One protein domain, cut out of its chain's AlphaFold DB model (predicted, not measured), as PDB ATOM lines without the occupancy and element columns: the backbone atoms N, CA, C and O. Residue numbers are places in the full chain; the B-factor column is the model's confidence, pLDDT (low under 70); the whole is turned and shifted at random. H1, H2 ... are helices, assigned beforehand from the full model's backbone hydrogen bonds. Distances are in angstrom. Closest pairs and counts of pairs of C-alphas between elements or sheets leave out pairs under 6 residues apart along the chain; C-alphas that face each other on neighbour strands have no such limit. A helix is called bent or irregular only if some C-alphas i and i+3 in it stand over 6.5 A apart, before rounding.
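Overview. This is residues 49 to 119 of the 156 residues of the protein "Unannotated protein" of freshwater metagenome (UniProt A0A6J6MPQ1). Three helices make a loose, flat, open frame: H2 is a long bar, the first residues of H1, 57 to 61, pack on its residues 80 to 87, and H3 meets the other end of H2 at a corner and folds back. H1 and H3 slant off to the same side of H2 with a gap between them, and the last part of H3, residues 109 to 119, sticks out as a free arm. The printed part has 71 residues with three named helices, in the order H1, H2, H3 along the chain, and no named strand; the class is all helix. The whole is loose, with a radius of gyration of the C-alphas of 15.0 A, and it spans 43 by 31 by 15 A.

Along the chain. The printed part begins at His 49, and residues 49 to 56 hold no named element. H1 follows as residues 57 to 71, Pro 57 to Thr 71, and is 21.1 A long from first to last C-alpha. Its first C-alpha, that of Pro 57, is at (-27.179, -16.903, -53.126). After residues 72 to 79 comes H2, residues 80 to 96, Leu 80 to Glu 96, which is 24.1 A long from first to last C-alpha. The C-alpha of Glu 96, where H2 ends, is at (-11.203, -17.690, -40.596). Residues 97 and 98 lie between H2 and H3. H3 takes residues 99 to 119, Asp 99 to Asp 119, and with 21 residues and 30.9 A from first to last C-alpha it is the longest helix by residues. The C-alpha of Asp 119, where H3 and the printed part end, is at (-29.351, -41.971, -45.102). No helix is bent or irregular.

Arrangement. H1 and H2 form a helical hairpin, two helices that follow each other in the chain, touch and run opposite ways. They touch with 10 pairs of C-alphas within 8 A. The closest C-alphas of the two are those of Pro 57 and Ala 84, 4.9 A apart. Their lines stand at a steep tilt of 36 degrees, only just past shallow. H1 touches H2 with residues 57 to 61 alone, and H2 touches H1 with residues 80 to 87 alone; their centres are 18.8 A apart. H2 and H3 touch only at the corner by their link, and only just, with 3 pairs of C-alphas within 8 A. The closest C-alphas there are those of Leu 95 and Thr 102, 5.5 A apart. H2 touches H3 with residues 95 to 96 alone, and H3 touches H2 with residues 101 to 102 alone. H2 and H3 run opposite ways at a steep tilt of 55 degrees, and their centres are 18.6 A apart. H1 and H3 are apart. In H1 and H2 every pair of O i and N i+4 is within hydrogen-bond range, and in H3 16 of 17 are.

Size, cuts and confidence. The two C-alphas farthest apart are those of Gly 72 and Glu 100, at 44.1 A, while the first and last printed C-alphas, those of His 49 and Asp 119, are 21.6 A apart. The outline is flat. Residues 109 to 119, which belong to H3, stand free; without them the body has 60 residues and spans 44 by 21 by 15 A. The printed part has no cut. The link from H1 to H2, 8 residues, is short, and the link from H2 to H3, 2 residues, is tight; neither is long. The mean pLDDT of the printed part is 83.6, and residues 115 to 119 are under 70. The mean pLDDT is 90 for H1, 88 for H2 and 75 for H3.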
ATOM      1  N   HIS A  49     -28.362 -22.344 -40.071       83.00
ATOM      2  CA  HIS A  49     -28.837 -21.203 -39.287       83.00
ATOM      3  C   HIS A  49     -27.723 -20.184 -38.985       83.00
ATOM      4  O   HIS A  49     -28.006 -18.991 -38.899       83.00
ATOM      5  N   TYR A  50     -26.462 -20.625 -38.903       82.75
ATOM      6  CA  TYR A  50     -25.299 -19.740 -38.767       82.75
ATOM      7  C   TYR A  50     -25.074 -18.851 -40.002       82.75
ATOM      8  O   TYR A  50     -24.491 -17.775 -39.889       82.75
ATOM      9  N   LEU A  51     -25.606 -19.244 -41.165       85.19
ATOM     10  CA  LEU A  51     -25.568 -18.465 -42.403       85.19
ATOM     11  C   LEU A  51     -26.762 -17.516 -42.566       85.19
ATOM     12  O   LEU A  51     -26.783 -16.729 -43.507       85.19
ATOM     13  N   ALA A  52     -27.744 -17.531 -41.658       80.00
ATOM     14  CA  ALA A  52     -28.965 -16.728 -41.798       80.00
ATOM     15  C   ALA A  52     -28.711 -15.208 -41.812       80.00
ATOM     16  O   ALA A  52     -29.527 -14.450 -42.335       80.00
ATOM     17  N   GLN A  53     -27.591 -14.762 -41.238       79.81
ATOM     18  CA  GLN A  53     -27.167 -13.358 -41.222       79.81
ATOM     19  C   GLN A  53     -26.354 -12.942 -42.461       79.81
ATOM     20  O   GLN A  53     -26.110 -11.753 -42.659       79.81
ATOM     21  N   PHE A  54     -25.948 -13.901 -43.295       85.31
ATOM     22  CA  PHE A  54     -25.166 -13.668 -44.504       85.31
ATOM     23  C   PHE A  54     -26.064 -13.684 -45.740       85.31
ATOM     24  O   PHE A  54     -27.137 -14.292 -45.766       85.31
ATOM     25  N   GLN A  55     -25.615 -13.031 -46.811       85.81
ATOM     26  CA  GLN A  55     -26.213 -13.281 -48.115       85.81
ATOM     27  C   GLN A  55     -25.807 -14.683 -48.567       85.81
ATOM     28  O   GLN A  55     -24.621 -14.976 -48.663       85.81
ATOM     29  N   TYR A  56     -26.787 -15.533 -48.880       89.50
ATOM     30  CA  TYR A  56     -26.525 -16.913 -49.295       89.50
ATOM     31  C   TYR A  56     -27.173 -17.244 -50.655       89.50
ATOM     32  O   TYR A  56     -28.186 -17.954 -50.712       89.50
ATOM     33  N   PRO A  57     -26.622 -16.727 -51.779       91.12
ATOM     34  CA  PRO A  57     -27.179 -16.903 -53.126       91.12
ATOM     35  C   PRO A  57     -27.239 -18.361 -53.592       91.12
ATOM     36  O   PRO A  57     -28.055 -18.697 -54.449       91.12
ATOM     37  N   GLN A  58     -26.432 -19.242 -52.994       90.56
ATOM     38  CA  GLN A  58     -26.461 -20.680 -53.253       90.56
ATOM     39  C   GLN A  58     -27.849 -21.285 -52.977       90.56
ATOM     40  O   GLN A  58     -28.316 -22.136 -53.730       90.56
ATOM     41  N   SER A  59     -28.574 -20.789 -51.965       91.38
ATOM     42  CA  SER A  59     -29.960 -21.215 -51.720       91.38
ATOM     43  C   SER A  59     -30.895 -20.871 -52.884       91.38
ATOM     44  O   SER A  59     -31.710 -21.699 -53.292       91.38
ATOM     45  N   ALA A  60     -30.745 -19.681 -53.473       91.25
ATOM     46  CA  ALA A  60     -31.537 -19.248 -54.618       91.25
ATOM     47  C   ALA A  60     -31.228 -20.081 -55.870       91.25
ATOM     48  O   ALA A  60     -32.154 -20.460 -56.588       91.25
ATOM     49  N   GLN A  61     -29.957 -20.429 -56.105       90.50
ATOM     50  CA  GLN A  61     -29.579 -21.356 -57.177       90.50
ATOM     51  C   GLN A  61     -30.238 -22.722 -56.996       90.50
ATOM     52  O   GLN A  61     -30.863 -23.230 -57.923       90.50
ATOM     53  N   THR A  62     -30.153 -23.298 -55.795       89.75
ATOM     54  CA  THR A  62     -30.770 -24.593 -55.481       89.75
ATOM     55  C   THR A  62     -32.280 -24.567 -55.718       89.75
ATOM     56  O   THR A  62     -32.831 -25.503 -56.304       89.75
ATOM     57  N   LEU A  63     -32.955 -23.480 -55.330       91.56
ATOM     58  CA  LEU A  63     -34.384 -23.288 -55.581       91.56
ATOM     59  C   LEU A  63     -34.707 -23.200 -57.079       91.56
ATOM     60  O   LEU A  63     -35.630 -23.874 -57.535       91.56
ATOM     61  N   LEU A  64     -33.948 -22.423 -57.857       91.75
ATOM     62  CA  LEU A  64     -34.155 -22.293 -59.305       91.75
ATOM     63  C   LEU A  64     -33.867 -23.593 -60.056       91.75
ATOM     64  O   LEU A  64     -34.622 -23.953 -60.960       91.75
ATOM     65  N   ASN A  65     -32.821 -24.317 -59.668       88.50
ATOM     66  CA  ASN A  65     -32.499 -25.623 -60.231       88.50
ATOM     67  C   ASN A  65     -33.617 -26.626 -59.931       88.50
ATOM     68  O   ASN A  65     -34.089 -27.311 -60.836       88.50
ATOM     69  N   SER A  66     -34.112 -26.650 -58.690       88.75
ATOM     70  CA  SER A  66     -35.250 -27.489 -58.296       88.75
ATOM     71  C   SER A  66     -36.505 -27.153 -59.100       88.75
ATOM     72  O   SER A  66     -37.151 -28.045 -59.646       88.75
ATOM     73  N   LEU A  67     -36.814 -25.864 -59.245       89.56
ATOM     74  CA  LEU A  67     -37.963 -25.405 -60.019       89.56
ATOM     75  C   LEU A  67     -37.830 -25.772 -61.505       89.56
ATOM     76  O   LEU A  67     -38.801 -26.220 -62.112       89.56
ATOM     77  N   SER A  68     -36.632 -25.639 -62.077       91.00
ATOM     78  CA  SER A  68     -36.342 -26.022 -63.464       91.00
ATOM     79  C   SER A  68     -36.505 -27.529 -63.676       91.00
ATOM     80  O   SER A  68     -37.107 -27.944 -64.663       91.00
ATOM     81  N   MET A  69     -36.045 -28.357 -62.729       87.38
ATOM     82  CA  MET A  69     -36.214 -29.816 -62.783       87.38
ATOM     83  C   MET A  69     -37.686 -30.237 -62.735       87.38
ATOM     84  O   MET A  69     -38.086 -31.125 -63.482       87.38
ATOM     85  N   ILE A  70     -38.494 -29.598 -61.885       86.88
ATOM     86  CA  ILE A  70     -39.915 -29.940 -61.727       86.88
ATOM     87  C   ILE A  70     -40.740 -29.478 -62.930       86.88
ATOM     88  O   ILE A  70     -41.588 -30.210 -63.433       86.88
ATOM     89  N   THR A  71     -40.514 -28.247 -63.385       87.75
ATOM     90  CA  THR A  71     -41.355 -27.614 -64.415       87.75
ATOM     91  C   THR A  71     -40.862 -27.867 -65.838       87.75
ATOM     92  O   THR A  71     -41.589 -27.604 -66.795       87.75
ATOM     93  N   GLY A  72     -39.618 -28.324 -65.997       90.31
ATOM     94  CA  GLY A  72     -38.933 -28.402 -67.286       90.31
ATOM     95  C   GLY A  72     -38.598 -27.033 -67.894       90.31
ATOM     96  O   GLY A  72     -38.183 -26.966 -69.052       90.31
ATOM     97  N   LEU A  73     -38.796 -25.934 -67.156       92.25
ATOM     98  CA  LEU A  73     -38.500 -24.586 -67.632       92.25
ATOM     99  C   LEU A  73     -36.995 -24.317 -67.601       92.25
ATOM    100  O   LEU A  73     -36.313 -24.608 -66.622       92.25
ATOM    101  N   ALA A  74     -36.490 -23.672 -68.652       90.50
ATOM    102  CA  ALA A  74     -35.148 -23.105 -68.661       90.50
ATOM    103  C   ALA A  74     -35.183 -21.723 -67.992       90.50
ATOM    104  O   ALA A  74     -35.470 -20.714 -68.641       90.50
ATOM    105  N   LEU A  75     -34.949 -21.684 -66.681       88.69
ATOM    106  CA  LEU A  75     -34.949 -20.436 -65.921       88.69
ATOM    107  C   LEU A  75     -33.600 -19.713 -66.054       88.69
ATOM    108  O   LEU A  75     -32.548 -20.349 -65.966       88.69
ATOM    109  N   PRO A  76     -33.589 -18.383 -66.250       83.44
ATOM    110  CA  PRO A  76     -32.348 -17.627 -66.299       83.44
ATOM    111  C   PRO A  76     -31.729 -17.550 -64.896       83.44
ATOM    112  O   PRO A  76     -32.234 -16.842 -64.030       83.44
ATOM    113  N   ALA A  77     -30.613 -18.248 -64.688       78.62
ATOM    114  CA  ALA A  77     -29.821 -18.196 -63.454       78.62
ATOM    115  C   ALA A  77     -28.583 -17.279 -63.568       78.62
ATOM    116  O   ALA A  77     -27.684 -17.328 -62.733       78.62
ATOM    117  N   GLY A  78     -28.507 -16.461 -64.624       84.56
ATOM    118  CA  GLY A  78     -27.312 -15.685 -64.964       84.56
ATOM    119  C   GLY A  78     -26.791 -14.834 -63.804       84.56
ATOM    120  O   GLY A  78     -27.550 -14.106 -63.167       84.56
ATOM    121  N   GLY A  79     -25.486 -14.931 -63.544       85.00
ATOM    122  CA  GLY A  79     -24.795 -14.191 -62.487       85.00
ATOM    123  C   GLY A  79     -24.976 -14.756 -61.076       85.00
ATOM    124  O   GLY A  79     -24.227 -14.364 -60.186       85.00
ATOM    125  N   LEU A  80     -25.903 -15.696 -60.843       88.00
ATOM    126  CA  LEU A  80     -26.034 -16.311 -59.522       88.00
ATOM    127  C   LEU A  80     -24.809 -17.142 -59.160       88.00
ATOM    128  O   LEU A  80     -24.429 -17.121 -57.995       88.00
ATOM    129  N   ASP A  81     -24.198 -17.837 -60.121       86.56
ATOM    130  CA  ASP A  81     -22.990 -18.652 -59.905       86.56
ATOM    131  C   ASP A  81     -21.835 -17.806 -59.365       86.56
ATOM    132  O   ASP A  81     -21.243 -18.134 -58.339       86.56
ATOM    133  N   GLU A  82     -21.585 -16.662 -60.000       91.00
ATOM    134  CA  GLU A  82     -20.566 -15.703 -59.570       91.00
ATOM    135  C   GLU A  82     -20.898 -15.101 -58.199       91.00
ATOM    136  O   GLU A  82     -20.020 -14.977 -57.347       91.00
ATOM    137  N   LEU A  83     -22.169 -14.756 -57.963       91.06
ATOM    138  CA  LEU A  83     -22.615 -14.214 -56.679       91.06
ATOM    139  C   LEU A  83     -22.485 -15.229 -55.543       91.06
ATOM    140  O   LEU A  83     -22.096 -14.843 -54.445       91.06
ATOM    141  N   ALA A  84     -22.798 -16.504 -55.781       89.31
ATOM    142  CA  ALA A  84     -22.627 -17.538 -54.769       89.31
ATOM    143  C   ALA A  84     -21.152 -17.801 -54.494       89.31
ATOM    144  O   ALA A  84     -20.776 -17.797 -53.333       89.31
ATOM    145  N   ALA A  85     -20.319 -17.945 -55.531       90.00
ATOM    146  CA  ALA A  85     -18.881 -18.144 -55.352       90.00
ATOM    147  C   ALA A  85     -18.252 -16.999 -54.545       90.00
ATOM    148  O   ALA A  85     -17.500 -17.234 -53.604       90.00
ATOM    149  N   LYS A  86     -18.624 -15.755 -54.866       92.25
ATOM    150  CA  LYS A  86     -18.179 -14.577 -54.122       92.25
ATOM    151  C   LYS A  86     -18.676 -14.586 -52.672       92.25
ATOM    152  O   LYS A  86     -17.891 -14.329 -51.768       92.25
ATOM    153  N   ALA A  87     -19.957 -14.875 -52.447       90.25
ATOM    154  CA  ALA A  87     -20.520 -14.919 -51.099       90.25
ATOM    155  C   ALA A  87     -19.881 -16.024 -50.243       90.25
ATOM    156  O   ALA A  87     -19.602 -15.787 -49.075       90.25
ATOM    157  N   THR A  88     -19.609 -17.200 -50.817       88.62
ATOM    158  CA  THR A  88     -18.897 -18.291 -50.138       88.62
ATOM    159  C   THR A  88     -17.514 -17.840 -49.680       88.62
ATOM    160  O   THR A  88     -17.195 -18.009 -48.509       88.62
ATOM    161  N   GLN A  89     -16.747 -17.180 -50.551       90.44
ATOM    162  CA  GLN A  89     -15.437 -16.641 -50.184       90.44
ATOM    163  C   GLN A  89     -15.538 -15.600 -49.053       90.44
ATOM    164  O   GLN A  89     -14.781 -15.651 -48.091       90.44
ATOM    165  N   GLU A  90     -16.496 -14.670 -49.127       89.06
ATOM    166  CA  GLU A  90     -16.705 -13.657 -48.076       89.06
ATOM    167  C   GLU A  90     -17.138 -14.266 -46.732       89.06
ATOM    168  O   GLU A  90     -16.853 -13.694 -45.676       89.06
ATOM    169  N   ILE A  91     -17.858 -15.392 -46.763       87.62
ATOM    170  CA  ILE A  91     -18.212 -16.165 -45.570       87.62
ATOM    171  C   ILE A  91     -16.949 -16.820 -45.004       87.62
ATOM    172  O   ILE A  91     -16.662 -16.607 -43.833       87.62
ATOM    173  N   GLU A  92     -16.181 -17.547 -45.819       85.94
ATOM    174  CA  GLU A  92     -14.931 -18.210 -45.410       85.94
ATOM    175  C   GLU A  92     -13.950 -17.223 -44.760       85.94
ATOM    176  O   GLU A  92     -13.499 -17.457 -43.644       85.94
ATOM    177  N   GLU A  93     -13.719 -16.061 -45.377       87.12
ATOM    178  CA  GLU A  93     -12.848 -15.010 -44.830       87.12
ATOM    179  C   GLU A  93     -13.323 -14.493 -43.457       87.12
ATOM    180  O   GLU A  93     -12.516 -14.151 -42.589       87.12
ATOM    181  N   GLN A  94     -14.638 -14.431 -43.232       81.44
ATOM    182  CA  GLN A  94     -15.207 -14.023 -41.944       81.44
ATOM    183  C   GLN A  94     -15.165 -15.134 -40.893       81.44
ATOM    184  O   GLN A  94     -15.080 -14.825 -39.702       81.44
ATOM    185  N   LEU A  95     -15.225 -16.399 -41.313       80.75
ATOM    186  CA  LEU A  95     -15.062 -17.557 -40.434       80.75
ATOM    187  C   LEU A  95     -13.609 -17.684 -39.965       80.75
ATOM    188  O   LEU A  95     -13.374 -17.770 -38.762       80.75
ATOM    189  N   GLU A  96     -12.644 -17.599 -40.886       80.25
ATOM    190  CA  GLU A  96     -11.203 -17.690 -40.596       80.25
ATOM    191  C   GLU A  96     -10.712 -16.590 -39.645       80.25
ATOM    192  O   GLU A  96      -9.747 -16.777 -38.910       80.25
ATOM    193  N   GLY A  97     -11.387 -15.437 -39.611       78.00
ATOM    194  CA  GLY A  97     -11.093 -14.369 -38.653       78.00
ATOM    195  C   GLY A  97     -11.504 -14.672 -37.204       78.00
ATOM    196  O   GLY A  97     -11.274 -13.830 -36.331       78.00
ATOM    197  N   ASN A  98     -12.144 -15.818 -36.939       77.81
ATOM    198  CA  ASN A  98     -12.666 -16.208 -35.633       77.81
ATOM    199  C   ASN A  98     -12.513 -17.728 -35.393       77.81
ATOM    200  O   ASN A  98     -13.392 -18.523 -35.734       77.81
ATOM    201  N   ASP A  99     -11.406 -18.116 -34.756       78.50
ATOM    202  CA  ASP A  99     -11.042 -19.518 -34.480       78.50
ATOM    203  C   ASP A  99     -12.115 -20.288 -33.682       78.50
ATOM    204  O   ASP A  99     -12.375 -21.471 -33.933       78.50
ATOM    205  N   GLU A 100     -12.795 -19.611 -32.749       75.69
ATOM    206  CA  GLU A 100     -13.899 -20.189 -31.974       75.69
ATOM    207  C   GLU A 100     -15.085 -20.523 -32.889       75.69
ATOM    208  O   GLU A 100     -15.645 -21.621 -32.837       75.69
ATOM    209  N   PHE A 101     -15.438 -19.603 -33.788       76.69
ATOM    210  CA  PHE A 101     -16.551 -19.787 -34.713       76.69
ATOM    211  C   PHE A 101     -16.251 -20.847 -35.780       76.69
ATOM    212  O   PHE A 101     -17.121 -21.660 -36.083       76.69
ATOM    213  N   THR A 102     -15.011 -20.908 -36.273       80.31
ATOM    214  CA  THR A 102     -14.552 -21.960 -37.197       80.31
ATOM    215  C   THR A 102     -14.718 -23.352 -36.584       80.31
ATOM    216  O   THR A 102     -15.249 -24.258 -37.228       80.31
ATOM    217  N   THR A 103     -14.347 -23.515 -35.311       82.19
ATOM    218  CA  THR A 103     -14.489 -24.794 -34.595       82.19
ATOM    219  C   THR A 103     -15.959 -25.211 -34.456       82.19
ATOM    220  O   THR A 103     -16.304 -26.375 -34.666       82.19
ATOM    221  N   VAL A 104     -16.852 -24.261 -34.152       81.75
ATOM    222  CA  VAL A 104     -18.298 -24.523 -34.039       81.75
ATOM    223  C   VAL A 104     -18.915 -24.890 -35.391       81.75
ATOM    224  O   VAL A 104     -19.703 -25.834 -35.460       81.75
ATOM    225  N   VAL A 105     -18.557 -24.180 -36.466       83.00
ATOM    226  CA  VAL A 105     -19.053 -24.476 -37.819       83.00
ATOM    227  C   VAL A 105     -18.626 -25.877 -38.253       83.00
ATOM    228  O   VAL A 105     -19.483 -26.663 -38.652       83.00
ATOM    229  N   ALA A 106     -17.355 -26.242 -38.061       83.44
ATOM    230  CA  ALA A 106     -16.858 -27.582 -38.373       83.44
ATOM    231  C   ALA A 106     -17.617 -28.690 -37.616       83.44
ATOM    232  O   ALA A 106     -17.946 -29.731 -38.188       83.44
ATOM    233  N   ALA A 107     -17.952 -28.469 -36.339       82.69
ATOM    234  CA  ALA A 107     -18.741 -29.425 -35.561       82.69
ATOM    235  C   ALA A 107     -20.185 -29.565 -36.083       82.69
ATOM    236  O   ALA A 107     -20.709 -30.680 -36.162       82.69
ATOM    237  N   LEU A 108     -20.827 -28.453 -36.465       81.88
ATOM    238  CA  LEU A 108     -22.179 -28.449 -37.035       81.88
ATOM    239  C   LEU A 108     -22.229 -29.135 -38.407       81.88
ATOM    240  O   LEU A 108     -23.171 -29.880 -38.681       81.88
ATOM    241  N   GLU A 109     -21.216 -28.922 -39.245       84.50
ATOM    242  CA  GLU A 109     -21.079 -29.580 -40.547       84.50
ATOM    243  C   GLU A 109     -20.857 -31.085 -40.382       84.50
ATOM    244  O   GLU A 109     -21.581 -31.883 -40.974       84.50
ATOM    245  N   HIS A 110     -19.969 -31.494 -39.472       83.12
ATOM    246  CA  HIS A 110     -19.770 -32.905 -39.148       83.12
ATOM    247  C   HIS A 110     -21.052 -33.568 -38.608       83.12
ATOM    248  O   HIS A 110     -21.340 -34.730 -38.899       83.12
ATOM    249  N   GLN A 111     -21.866 -32.853 -37.824       80.06
ATOM    250  CA  GLN A 111     -23.171 -33.354 -37.385       80.06
ATOM    251  C   GLN A 111     -24.149 -33.508 -38.558       80.06
ATOM    252  O   GLN A 111     -24.846 -34.523 -38.641       80.06
ATOM    253  N   TYR A 112     -24.209 -32.524 -39.460       76.12
ATOM    254  CA  TYR A 112     -25.047 -32.589 -40.657       76.12
ATOM    255  C   TYR A 112     -24.668 -33.794 -41.527       76.12
ATOM    256  O   TYR A 112     -25.547 -34.581 -41.892       76.12
ATOM    257  N   ASP A 113     -23.373 -33.989 -41.773       78.56
ATOM    258  CA  ASP A 113     -22.851 -35.088 -42.582       78.56
ATOM    259  C   ASP A 113     -23.138 -36.453 -41.965       78.56
ATOM    260  O   ASP A 113     -23.503 -37.370 -42.693       78.56
ATOM    261  N   GLN A 114     -23.048 -36.614 -40.642       76.56
ATOM    262  CA  GLN A 114     -23.390 -37.882 -39.986       76.56
ATOM    263  C   GLN A 114     -24.860 -38.265 -40.192       76.56
ATOM    264  O   GLN A 114     -25.158 -39.423 -40.481       76.56
ATOM    265  N   VAL A 115     -25.776 -37.296 -40.094       68.00
ATOM    266  CA  VAL A 115     -27.213 -37.530 -40.312       68.00
ATOM    267  C   VAL A 115     -27.494 -37.857 -41.784       68.00
ATOM    268  O   VAL A 115     -28.207 -38.812 -42.071       68.00
ATOM    269  N   HIS A 116     -26.888 -37.129 -42.727       64.38
ATOM    270  CA  HIS A 116     -27.164 -37.292 -44.164       64.38
ATOM    271  C   HIS A 116     -26.382 -38.444 -44.820       64.38
ATOM    272  O   HIS A 116     -26.827 -39.013 -45.821       64.38
ATOM    273  N   SER A 117     -25.225 -38.825 -44.275       59.38
ATOM    274  CA  SER A 117     -24.441 -39.977 -44.744       59.38
ATOM    275  C   SER A 117     -25.065 -41.297 -44.299       59.38
ATOM    276  O   SER A 117     -25.058 -42.254 -45.071       59.38
ATOM    277  N   ALA A 118     -25.668 -41.337 -43.104       53.62
ATOM    278  CA  ALA A 118     -26.427 -42.493 -42.628       53.62
ATOM    279  C   ALA A 118     -27.644 -42.813 -43.521       53.62
ATOM    280  O   ALA A 118     -28.029 -43.971 -43.645       53.62
ATOM    281  N   ASP A 119     -28.204 -41.809 -44.201       48.72
ATOM    282  CA  ASP A 119     -29.351 -41.971 -45.102       48.72
ATOM    283  C   ASP A 119     -28.990 -42.431 -46.526       48.72
ATOM    284  O   ASP A 119     -29.845 -42.959 -47.242       48.72
TER     285      ASP A 119